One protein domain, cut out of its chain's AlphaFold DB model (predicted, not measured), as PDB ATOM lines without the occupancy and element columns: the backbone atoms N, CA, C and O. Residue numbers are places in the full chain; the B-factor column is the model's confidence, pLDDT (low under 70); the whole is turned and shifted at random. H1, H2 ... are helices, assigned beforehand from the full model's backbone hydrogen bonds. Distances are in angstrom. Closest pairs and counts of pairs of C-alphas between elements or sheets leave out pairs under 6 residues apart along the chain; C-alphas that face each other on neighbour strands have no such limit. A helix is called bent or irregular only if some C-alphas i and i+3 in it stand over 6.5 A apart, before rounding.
ATOM      1  N   ASN A   2     351.535 224.486 255.213       39.91
ATOM      2  CA  ASN A   2     352.562 223.964 254.288       39.91
ATOM      3  C   ASN A   2     353.915 224.723 254.293       39.91
ATOM      4  O   ASN A   2     354.751 224.455 253.436       39.91
ATOM      5  N   SER A   3     354.151 225.687 255.195       51.78
ATOM      6  CA  SER A   3     355.345 226.552 255.143       51.78
ATOM      7  C   SER A   3     356.507 226.094 256.029       51.78
ATOM      8  O   SER A   3     357.649 226.250 255.620       51.78
ATOM      9  N   HIS A   4     356.275 225.503 257.208       48.34
ATOM     10  CA  HIS A   4     357.364 225.273 258.175       48.34
ATOM     11  C   HIS A   4     358.361 224.174 257.753       48.34
ATOM     12  O   HIS A   4     359.557 224.299 258.011       48.34
ATOM     13  N   TYR A   5     357.915 223.140 257.031       48.44
ATOM     14  CA  TYR A   5     358.787 222.037 256.590       48.44
ATOM     15  C   TYR A   5     359.684 222.390 255.406       48.44
ATOM     16  O   TYR A   5     360.787 221.852 255.304       48.44
ATOM     17  N   ALA A   6     359.255 223.330 254.556       57.00
ATOM     18  CA  ALA A   6     360.079 223.835 253.463       57.00
ATOM     19  C   ALA A   6     361.404 224.416 253.985       57.00
ATOM     20  O   ALA A   6     362.430 224.305 253.328       57.00
ATOM     21  N   TYR A   7     361.418 224.975 255.197       60.72
ATOM     22  CA  TYR A   7     362.629 225.552 255.777       60.72
ATOM     23  C   TYR A   7     363.598 224.500 256.338       60.72
ATOM     24  O   TYR A   7     364.810 224.660 256.194       60.72
ATOM     25  N   LEU A   8     363.102 223.394 256.912       61.97
ATOM     26  CA  LEU A   8     363.964 222.292 257.361       61.97
ATOM     27  C   LEU A   8     364.552 221.511 256.181       61.97
ATOM     28  O   LEU A   8     365.725 221.141 256.222       61.97
ATOM     29  N   SER A   9     363.789 221.303 255.105       60.62
ATOM     30  CA  SER A   9     364.336 220.700 253.884       60.62
ATOM     31  C   SER A   9     365.418 221.587 253.258       60.62
ATOM     32  O   SER A   9     366.489 221.076 252.927       60.62
ATOM     33  N   ILE A  10     365.209 222.911 253.202       69.88
ATOM     34  CA  ILE A  10     366.231 223.883 252.770       69.88
ATOM     35  C   ILE A  10     367.496 223.774 253.636       69.88
ATOM     36  O   ILE A  10     368.607 223.751 253.099       69.88
ATOM     37  N   LEU A  11     367.347 223.650 254.961       71.75
ATOM     38  CA  LEU A  11     368.472 223.484 255.883       71.75
ATOM     39  C   LEU A  11     369.282 222.219 255.566       71.75
ATOM     40  O   LEU A  11     370.505 222.296 255.476       71.75
ATOM     41  N   PHE A  12     368.628 221.071 255.361       72.00
ATOM     42  CA  PHE A  12     369.309 219.799 255.079       72.00
ATOM     43  C   PHE A  12     369.942 219.734 253.688       72.00
ATOM     44  O   PHE A  12     370.945 219.041 253.491       72.00
ATOM     45  N   GLU A  13     369.383 220.453 252.718       72.00
ATOM     46  CA  GLU A  13     369.939 220.551 251.371       72.00
ATOM     47  C   GLU A  13     371.208 221.407 251.298       72.00
ATOM     48  O   GLU A  13     371.944 221.310 250.308       72.00
ATOM     49  N   HIS A  14     371.506 222.183 252.345       75.69
ATOM     50  CA  HIS A  14     372.684 223.035 252.393       75.69
ATOM     51  C   HIS A  14     373.990 222.232 252.613       75.69
ATOM     52  O   HIS A  14     374.065 221.382 253.511       75.69
ATOM     53  N   PRO A  15     375.082 222.519 251.868       72.88
ATOM     54  CA  PRO A  15     376.370 221.827 252.023       72.88
ATOM     55  C   PRO A  15     376.946 221.888 253.446       72.88
ATOM     56  O   PRO A  15     377.572 220.935 253.903       72.88
ATOM     57  N   ASN A  16     376.667 222.982 254.159       81.62
ATOM     58  CA  ASN A  16     377.130 223.242 255.528       81.62
ATOM     59  C   ASN A  16     376.041 223.024 256.593       81.62
ATOM     60  O   ASN A  16     376.110 223.619 257.666       81.62
ATOM     61  N   HIS A  17     375.023 222.202 256.319       79.81
ATOM     62  CA  HIS A  17     373.890 221.993 257.230       79.81
ATOM     63  C   HIS A  17     374.307 221.658 258.672       79.81
ATOM     64  O   HIS A  17     373.678 222.145 259.596       79.81
ATOM     65  N   LEU A  18     375.397 220.915 258.897       78.88
ATOM     66  CA  LEU A  18     375.895 220.623 260.253       78.88
ATOM     67  C   LEU A  18     376.327 221.880 261.025       78.88
ATOM     68  O   LEU A  18     376.083 221.984 262.225       78.88
ATOM     69  N   GLN A  19     376.952 222.843 260.342       84.19
ATOM     70  CA  GLN A  19     377.332 224.119 260.947       84.19
ATOM     71  C   GLN A  19     376.089 224.946 261.288       84.19
ATOM     72  O   GLN A  19     376.023 225.525 262.369       84.19
ATOM     73  N   TYR A  20     375.090 224.956 260.403       85.81
ATOM     74  CA  TYR A  20     373.831 225.658 260.653       85.81
ATOM     75  C   TYR A  20     372.981 224.996 261.727       85.81
ATOM     76  O   TYR A  20     372.408 225.703 262.540       85.81
ATOM     77  N   ILE A  21     372.954 223.667 261.805       86.75
ATOM     78  CA  ILE A  21     372.311 222.939 262.903       86.75
ATOM     79  C   ILE A  21     372.958 223.325 264.234       86.75
ATOM     80  O   ILE A  21     372.252 223.564 265.205       86.75
ATOM     81  N   ARG A  22     374.289 223.449 264.284       86.94
ATOM     82  CA  ARG A  22     374.989 223.897 265.494       86.94
ATOM     83  C   ARG A  22     374.627 225.334 265.881       86.94
ATOM     84  O   ARG A  22     374.397 225.599 267.053       86.94
ATOM     85  N   GLN A  23     374.570 226.252 264.917       88.31
ATOM     86  CA  GLN A  23     374.137 227.635 265.163       88.31
ATOM     87  C   GLN A  23     372.666 227.710 265.581       88.31
ATOM     88  O   GLN A  23     372.310 228.495 266.452       88.31
ATOM     89  N   LEU A  24     371.828 226.859 264.990       88.50
ATOM     90  CA  LEU A  24     370.419 226.754 265.322       88.50
ATOM     91  C   LEU A  24     370.237 226.248 266.753       88.50
ATOM     92  O   LEU A  24     369.459 226.839 267.477       88.50
ATOM     93  N   TRP A  25     370.991 225.244 267.206       92.75
ATOM     94  CA  TRP A  25     370.942 224.809 268.607       92.75
ATOM     95  C   TRP A  25     371.328 225.914 269.597       92.75
ATOM     96  O   TRP A  25     370.656 226.059 270.611       92.75
ATOM     97  N   ILE A  26     372.328 226.746 269.273       88.75
ATOM     98  CA  ILE A  26     372.674 227.928 270.084       88.75
ATOM     99  C   ILE A  26     371.478 228.884 270.161       88.75
ATOM    100  O   ILE A  26     371.040 229.237 271.252       88.75
ATOM    101  N   TYR A  27     370.892 229.228 269.010       90.44
ATOM    102  CA  TYR A  27     369.715 230.095 268.947       90.44
ATOM    103  C   TYR A  27     368.530 229.519 269.736       90.44
ATOM    104  O   TYR A  27     367.902 230.226 270.522       90.44
ATOM    105  N   LEU A  28     368.252 228.223 269.567       89.19
ATOM    106  CA  LEU A  28     367.168 227.520 270.250       89.19
ATOM    107  C   LEU A  28     367.393 227.437 271.766       89.19
ATOM    108  O   LEU A  28     366.431 227.442 272.530       89.19
ATOM    109  N   GLY A  29     368.644 227.355 272.215       85.75
ATOM    110  CA  GLY A  29     368.996 227.403 273.632       85.75
ATOM    111  C   GLY A  29     368.807 228.791 274.245       85.75
ATOM    112  O   GLY A  29     368.357 228.892 275.383       85.75
ATOM    113  N   GLU A  30     369.111 229.852 273.493       85.88
ATOM    114  CA  GLU A  30     368.983 231.246 273.945       85.88
ATOM    115  C   GLU A  30     367.535 231.755 273.959       85.88
ATOM    116  O   GLU A  30     367.188 232.577 274.803       85.88
ATOM    117  N   HIS A  31     366.696 231.275 273.035       86.38
ATOM    118  CA  HIS A  31     365.358 231.830 272.784       86.38
ATOM    119  C   HIS A  31     364.213 230.903 273.213       86.38
ATOM    120  O   HIS A  31     363.049 231.246 273.017       86.38
ATOM    121  N   SER A  32     364.510 229.723 273.760       84.62
ATOM    122  CA  SER A  32     363.475 228.832 274.285       84.62
ATOM    123  C   SER A  32     362.984 229.289 275.644       84.62
ATOM    124  O   SER A  32     363.779 229.534 276.551       84.62
ATOM    125  N   SER A  33     361.660 229.314 275.790       82.50
ATOM    126  CA  SER A  33     360.978 229.513 277.065       82.50
ATOM    127  C   SER A  33     361.326 228.431 278.093       82.50
ATOM    128  O   SER A  33     361.270 228.705 279.281       82.50
ATOM    129  N   SER A  34     361.766 227.241 277.657       84.81
ATOM    130  CA  SER A  34     362.289 226.185 278.532       84.81
ATOM    131  C   SER A  34     363.712 225.787 278.123       84.81
ATOM    132  O   SER A  34     363.932 224.923 277.260       84.81
ATOM    133  N   LYS A  35     364.710 226.405 278.772       82.62
ATOM    134  CA  LYS A  35     366.139 226.092 278.567       82.62
ATOM    135  C   LYS A  35     366.443 224.613 278.831       82.62
ATOM    136  O   LYS A  35     367.223 224.004 278.098       82.62
ATOM    137  N   THR A  36     365.820 224.032 279.855       79.50
ATOM    138  CA  THR A  36     366.009 222.630 280.259       79.50
ATOM    139  C   THR A  36     365.522 221.667 279.178       79.50
ATOM    140  O   THR A  36     366.276 220.783 278.766       79.50
ATOM    141  N   CYS A  37     364.321 221.885 278.633       82.38
ATOM    142  CA  CYS A  37     363.804 221.081 277.526       82.38
ATOM    143  C   CYS A  37     364.680 221.201 276.272       82.38
ATOM    144  O   CYS A  37     365.013 220.184 275.660       82.38
ATOM    145  N   SER A  38     365.126 222.410 275.916       86.50
ATOM    146  CA  SER A  38     366.034 222.607 274.777       86.50
ATOM    147  C   SER A  38     367.365 221.871 274.949       86.50
ATOM    148  O   SER A  38     367.795 221.178 274.026       86.50
ATOM    149  N   LYS A  39     367.990 221.945 276.134       84.25
ATOM    150  CA  LYS A  39     369.234 221.217 276.446       84.25
ATOM    151  C   LYS A  39     369.045 219.698 276.400       84.25
ATOM    152  O   LYS A  39     369.908 218.992 275.881       84.25
ATOM    153  N   ALA A  40     367.922 219.182 276.901       83.06
ATOM    154  CA  ALA A  40     367.610 217.754 276.837       83.06
ATOM    155  C   ALA A  40     367.429 217.277 275.384       83.06
ATOM    156  O   ALA A  40     367.976 216.246 274.989       83.06
ATOM    157  N   LEU A  41     366.719 218.050 274.559       89.31
ATOM    158  CA  LEU A  41     366.542 217.750 273.138       89.31
ATOM    159  C   LEU A  41     367.874 217.807 272.372       89.31
ATOM    160  O   LEU A  41     368.133 216.920 271.559       89.31
ATOM    161  N   GLU A  42     368.747 218.776 272.666       92.25
ATOM    162  CA  GLU A  42     370.101 218.842 272.097       92.25
ATOM    163  C   GLU A  42     370.952 217.634 272.524       92.25
ATOM    164  O   GLU A  42     371.642 217.015 271.706       92.25
ATOM    165  N   TYR A  43     370.866 217.244 273.799       85.81
ATOM    166  CA  TYR A  43     371.539 216.058 274.317       85.81
ATOM    167  C   TYR A  43     371.117 214.808 273.536       85.81
ATOM    168  O   TYR A  43     371.975 214.125 272.968       85.81
ATOM    169  N   PHE A  44     369.813 214.543 273.411       82.94
ATOM    170  CA  PHE A  44     369.319 213.389 272.655       82.94
ATOM    171  C   PHE A  44     369.676 213.468 271.171       82.94
ATOM    172  O   PHE A  44     370.113 212.467 270.602       82.94
ATOM    173  N   PHE A  45     369.603 214.656 270.567       88.75
ATOM    174  CA  PHE A  45     370.054 214.898 269.198       88.75
ATOM    175  C   PHE A  45     371.527 214.508 268.991       88.75
ATOM    176  O   PHE A  45     371.869 213.876 267.993       88.75
ATOM    177  N   SER A  46     372.405 214.854 269.937       84.44
ATOM    178  CA  SER A  46     373.849 214.600 269.830       84.44
ATOM    179  C   SER A  46     374.248 213.149 270.138       84.44
ATOM    180  O   SER A  46     375.202 212.624 269.552       84.44
ATOM    181  N   LYS A  47     373.534 212.486 271.057       80.56
ATOM    182  CA  LYS A  47     373.865 211.132 271.530       80.56
ATOM    183  C   LYS A  47     373.240 210.042 270.673       80.56
ATOM    184  O   LYS A  47     373.867 209.001 270.451       80.56
ATOM    185  N   LEU A  48     372.025 210.263 270.178       76.56
ATOM    186  CA  LEU A  48     371.287 209.254 269.439       76.56
ATOM    187  C   LEU A  48     371.632 209.305 267.950       76.56
ATOM    188  O   LEU A  48     371.467 210.305 267.266       76.56
ATOM    189  N   LYS A  49     372.117 208.176 267.425       76.00
ATOM    190  CA  LYS A  49     372.573 208.054 266.027       76.00
ATOM    191  C   LYS A  49     371.530 207.431 265.096       76.00
ATOM    192  O   LYS A  49     371.858 207.068 263.966       76.00
ATOM    193  N   HIS A  50     370.291 207.252 265.560       71.81
ATOM    194  CA  HIS A  50     369.209 206.729 264.721       71.81
ATOM    195  C   HIS A  50     368.735 207.786 263.722       71.81
ATOM    196  O   HIS A  50     368.986 208.971 263.889       71.81
ATOM    197  N   LYS A  51     368.041 207.372 262.659       64.75
ATOM    198  CA  LYS A  51     367.636 208.283 261.570       64.75
ATOM    199  C   LYS A  51     366.685 209.396 262.015       64.75
ATOM    200  O   LYS A  51     366.638 210.452 261.401       64.75
ATOM    201  N   GLU A  52     365.942 209.137 263.078       65.88
ATOM    202  CA  GLU A  52     364.879 210.007 263.579       65.88
ATOM    203  C   GLU A  52     365.366 211.041 264.606       65.88
ATOM    204  O   GLU A  52     364.559 211.811 265.106       65.88
ATOM    205  N   HIS A  53     366.675 211.129 264.893       77.50
ATOM    206  CA  HIS A  53     367.186 212.093 265.882       77.50
ATOM    207  C   HIS A  53     366.905 213.559 265.496       77.50
ATOM    208  O   HIS A  53     366.831 214.428 266.355       77.50
ATOM    209  N   TYR A  54     366.663 213.858 264.217       81.44
ATOM    210  CA  TYR A  54     366.247 215.193 263.776       81.44
ATOM    211  C   TYR A  54     364.860 215.619 264.280       81.44
ATOM    212  O   TYR A  54     364.560 216.812 264.267       81.44
ATOM    213  N   LEU A  55     364.034 214.687 264.769       78.75
ATOM    214  CA  LEU A  55     362.784 215.027 265.449       78.75
ATOM    215  C   LEU A  55     363.042 215.844 266.720       78.75
ATOM    216  O   LEU A  55     362.263 216.739 267.028       78.75
ATOM    217  N   TYR A  56     364.166 215.623 267.410       87.25
ATOM    218  CA  TYR A  56     364.532 216.425 268.581       87.25
ATOM    219  C   TYR A  56     364.780 217.895 268.211       87.25
ATOM    220  O   TYR A  56     364.343 218.790 268.929       87.25
ATOM    221  N   LEU A  57     365.398 218.149 267.051       87.31
ATOM    222  CA  LEU A  57     365.590 219.504 266.527       87.31
ATOM    223  C   LEU A  57     364.254 220.153 266.143       87.31
ATOM    224  O   LEU A  57     364.024 221.318 266.455       87.31
ATOM    225  N   TYR A  58     363.359 219.397 265.502       85.50
ATOM    226  CA  TYR A  58     362.009 219.873 265.204       85.50
ATOM    227  C   TYR A  58     361.258 220.264 266.485       85.50
ATOM    228  O   TYR A  58     360.681 221.347 266.552       85.50
ATOM    229  N   HIS A  59     361.298 219.412 267.512       85.81
ATOM    230  CA  HIS A  59     360.633 219.684 268.783       85.81
ATOM    231  C   HIS A  59     361.206 220.915 269.477       85.81
ATOM    232  O   HIS A  59     360.435 221.718 269.988       85.81
ATOM    233  N   ALA A  60     362.520 221.128 269.415       89.69
ATOM    234  CA  ALA A  60     363.138 222.323 269.976       89.69
ATOM    235  C   ALA A  60     362.685 223.609 269.257       89.69
ATOM    236  O   ALA A  60     362.412 224.609 269.909       89.69
ATOM    237  N   ILE A  61     362.512 223.576 267.931       87.12
ATOM    238  CA  ILE A  61     361.925 224.697 267.173       87.12
ATOM    239  C   ILE A  61     360.453 224.906 267.557       87.12
ATOM    240  O   ILE A  61     360.010 226.037 267.746       87.12
ATOM    241  N   ALA A  62     359.690 223.817 267.679       83.88
ATOM    242  CA  ALA A  62     358.275 223.866 268.029       83.88
ATOM    243  C   ALA A  62     358.043 224.460 269.426       83.88
ATOM    244  O   ALA A  62     357.086 225.212 269.591       83.88
ATOM    245  N   LEU A  63     358.928 224.181 270.392       83.81
ATOM    246  CA  LEU A  63     358.866 224.775 271.731       83.81
ATOM    247  C   LEU A  63     358.875 226.306 271.682       83.81
ATOM    248  O   LEU A  63     358.113 226.935 272.402       83.81
ATOM    249  N   ILE A  64     359.674 226.895 270.790       84.38
ATOM    250  CA  ILE A  64     359.758 228.351 270.626       84.38
ATOM    251  C   ILE A  64     358.543 228.893 269.883       84.38
ATOM    252  O   ILE A  64     357.906 229.840 270.329       84.38
ATOM    253  N   ILE A  65     358.199 228.283 268.743       85.00
ATOM    254  CA  ILE A  65     357.097 228.762 267.894       85.00
ATOM    255  C   ILE A  65     355.763 228.718 268.642       85.00
ATOM    256  O   ILE A  65     354.933 229.608 268.478       85.00
ATOM    257  N   TYR A  66     355.550 227.675 269.442       82.81
ATOM    258  CA  TYR A  66     354.299 227.453 270.155       82.81
ATOM    259  C   TYR A  66     354.387 227.804 271.639       82.81
ATOM    260  O   TYR A  66     353.503 227.398 272.386       82.81
ATOM    261  N   GLN A  67     355.404 228.562 272.064       84.38
ATOM    262  CA  GLN A  67     355.654 228.863 273.477       84.38
ATOM    263  C   GLN A  67     354.428 229.431 274.203       84.38
ATOM    264  O   GLN A  67     354.155 229.047 275.331       84.38
ATOM    265  N   GLU A  68     353.640 230.275 273.532       83.94
ATOM    266  CA  GLU A  68     352.442 230.915 274.097       83.94
ATOM    267  C   GLU A  68     351.304 229.923 274.383       83.94
ATOM    268  O   GLU A  68     350.363 230.238 275.109       83.94
ATOM    269  N   TYR A  69     351.374 228.723 273.803       81.00
ATOM    270  CA  TYR A  69     350.407 227.645 273.992       81.00
ATOM    271  C   TYR A  69     350.890 226.582 274.981       81.00
ATOM    272  O   TYR A  69     350.149 225.635 275.253       81.00
ATOM    273  N   ILE A  70     352.123 226.696 275.483       76.38
ATOM    274  CA  ILE A  70     352.668 225.767 276.468       76.38
ATOM    275  C   ILE A  70     352.279 226.286 277.857       76.38
ATOM    276  O   ILE A  70     352.582 227.434 278.175       76.38
ATOM    277  N   PRO A  71     351.599 225.473 278.684       80.12
ATOM    278  CA  PRO A  71     351.300 225.829 280.066       80.12
ATOM    279  C   PRO A  71     352.557 226.283 280.829       80.12
ATOM    280  O   PRO A  71     353.597 225.630 280.752       80.12
ATOM    281  N   ASN A  72     352.470 227.403 281.555       76.44
ATOM    282  CA  ASN A  72     353.623 228.007 282.244       76.44
ATOM    283  C   ASN A  72     354.257 227.076 283.293       76.44
ATOM    284  O   ASN A  72     355.457 227.138 283.519       76.44
ATOM    285  N   ASP A  73     353.475 226.176 283.886       74.81
ATOM    286  CA  ASP A  73     353.938 225.145 284.824       74.81
ATOM    287  C   ASP A  73     354.846 224.085 284.174       74.81
ATOM    288  O   ASP A  73     355.535 223.351 284.878       74.81
ATOM    289  N   LEU A  74     354.888 224.023 282.839       64.69
ATOM    290  CA  LEU A  74     355.841 223.218 282.069       64.69
ATOM    291  C   LEU A  74     357.045 224.031 281.565       64.69
ATOM    292  O   LEU A  74     357.985 223.450 281.015       64.69
ATOM    293  N   LEU A  75     357.009 225.361 281.695       66.31
ATOM    294  CA  LEU A  75     358.042 226.265 281.182       66.31
ATOM    295  C   LEU A  75     359.107 226.633 282.217       66.31
ATOM    296  O   LEU A  75     360.171 227.099 281.820       66.31
TER     297      LEU A  75
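What this domain is: This is residues 2 to 75 of the 458 residues of the protein "Hypothetical protein" of Didymodactylos carnosus (UniProt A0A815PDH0). Three helices, H2, H3 and H4, make an up-and-down bundle with their centres in a triangle; H3 and H4 are side by side, and H2 joins them mainly through its second half. H1 is set off from this bundle, folded back from the start of H2 and touching no helix, while residues 66 to 75 trail away after H4 as a tail without a named element. The printed part has 74 residues with four named helices, in the order H1, H2, H3, H4, and no named strand; the class is all helix. It is compact, with a radius of gyration of the C-alphas of 12.5 A, and spans 39 by 30 by 20 A.

Where its parts are: The printed part begins at Asn 2. H1 holds residues 4 to 13, from C-alpha 4 at (357.364, 225.273, 258.175), and measures 15.1 A. H2 holds residues 17 to 31, from C-alpha 17 at (373.890, 221.993, 257.230), and measures 20.3 A. H3 holds residues 35 to 47 and measures 18.2 A. H4 holds residues 51 to 65, measures 23.9 A and ends at C-alpha 65, (357.097, 228.762, 267.894). H4 is irregular: C-alphas 51 and 54 are 7.4 A apart.

How they stand to each other: In the bundle of H2, H3 and H4, each helix runs against the one before it. H2 and H3 form a helical hairpin; they touch through residues 25 to 29 of H2 alone, at a shallow tilt of 21 degrees, opposite ways, and their closest C-alphas, those of Gly 29 and Ser 38, are 5.8 A apart. H3 and H4 form a second helical hairpin and touch at a shallow tilt of 15 degrees, opposite ways, with the C-alphas of Leu 41 and Tyr 56 closest at 5.2 A. H2 touches H4 with residues 25 to 31 alone; the closest C-alphas are those of Leu 28 and Ala 60, 6.6 A apart. H2 and H4 run the same way at a tilt of 36 degrees, only just steep. With two of the three touching pairs at a shallow tilt, the packing is only just mostly aligned. H1 is close to but not clearly touching H2, at a steep tilt of 41 degrees, opposite ways; the closest C-alphas, those of Leu 11 and His 17, are 5.8 A apart. H1 and H4 are near each other, with 5 pairs of C-alphas within 10 A, and H1 is apart from H3. Every O i to N i+4 pair is within hydrogen-bond range in H2 and H3, against 5 of 6 in H1 and 7 of 11 in H4.

The domain as a whole: The two C-alphas farthest apart, those of Pro 15 and Asp 73, are 39.9 A from each other. The printed part has no cut, and the three links between helices are tight. The mean pLDDT of the printed part is 78.7; residues 2 to 10, 51 to 52 and 74 to 75 of this predicted model are under 70.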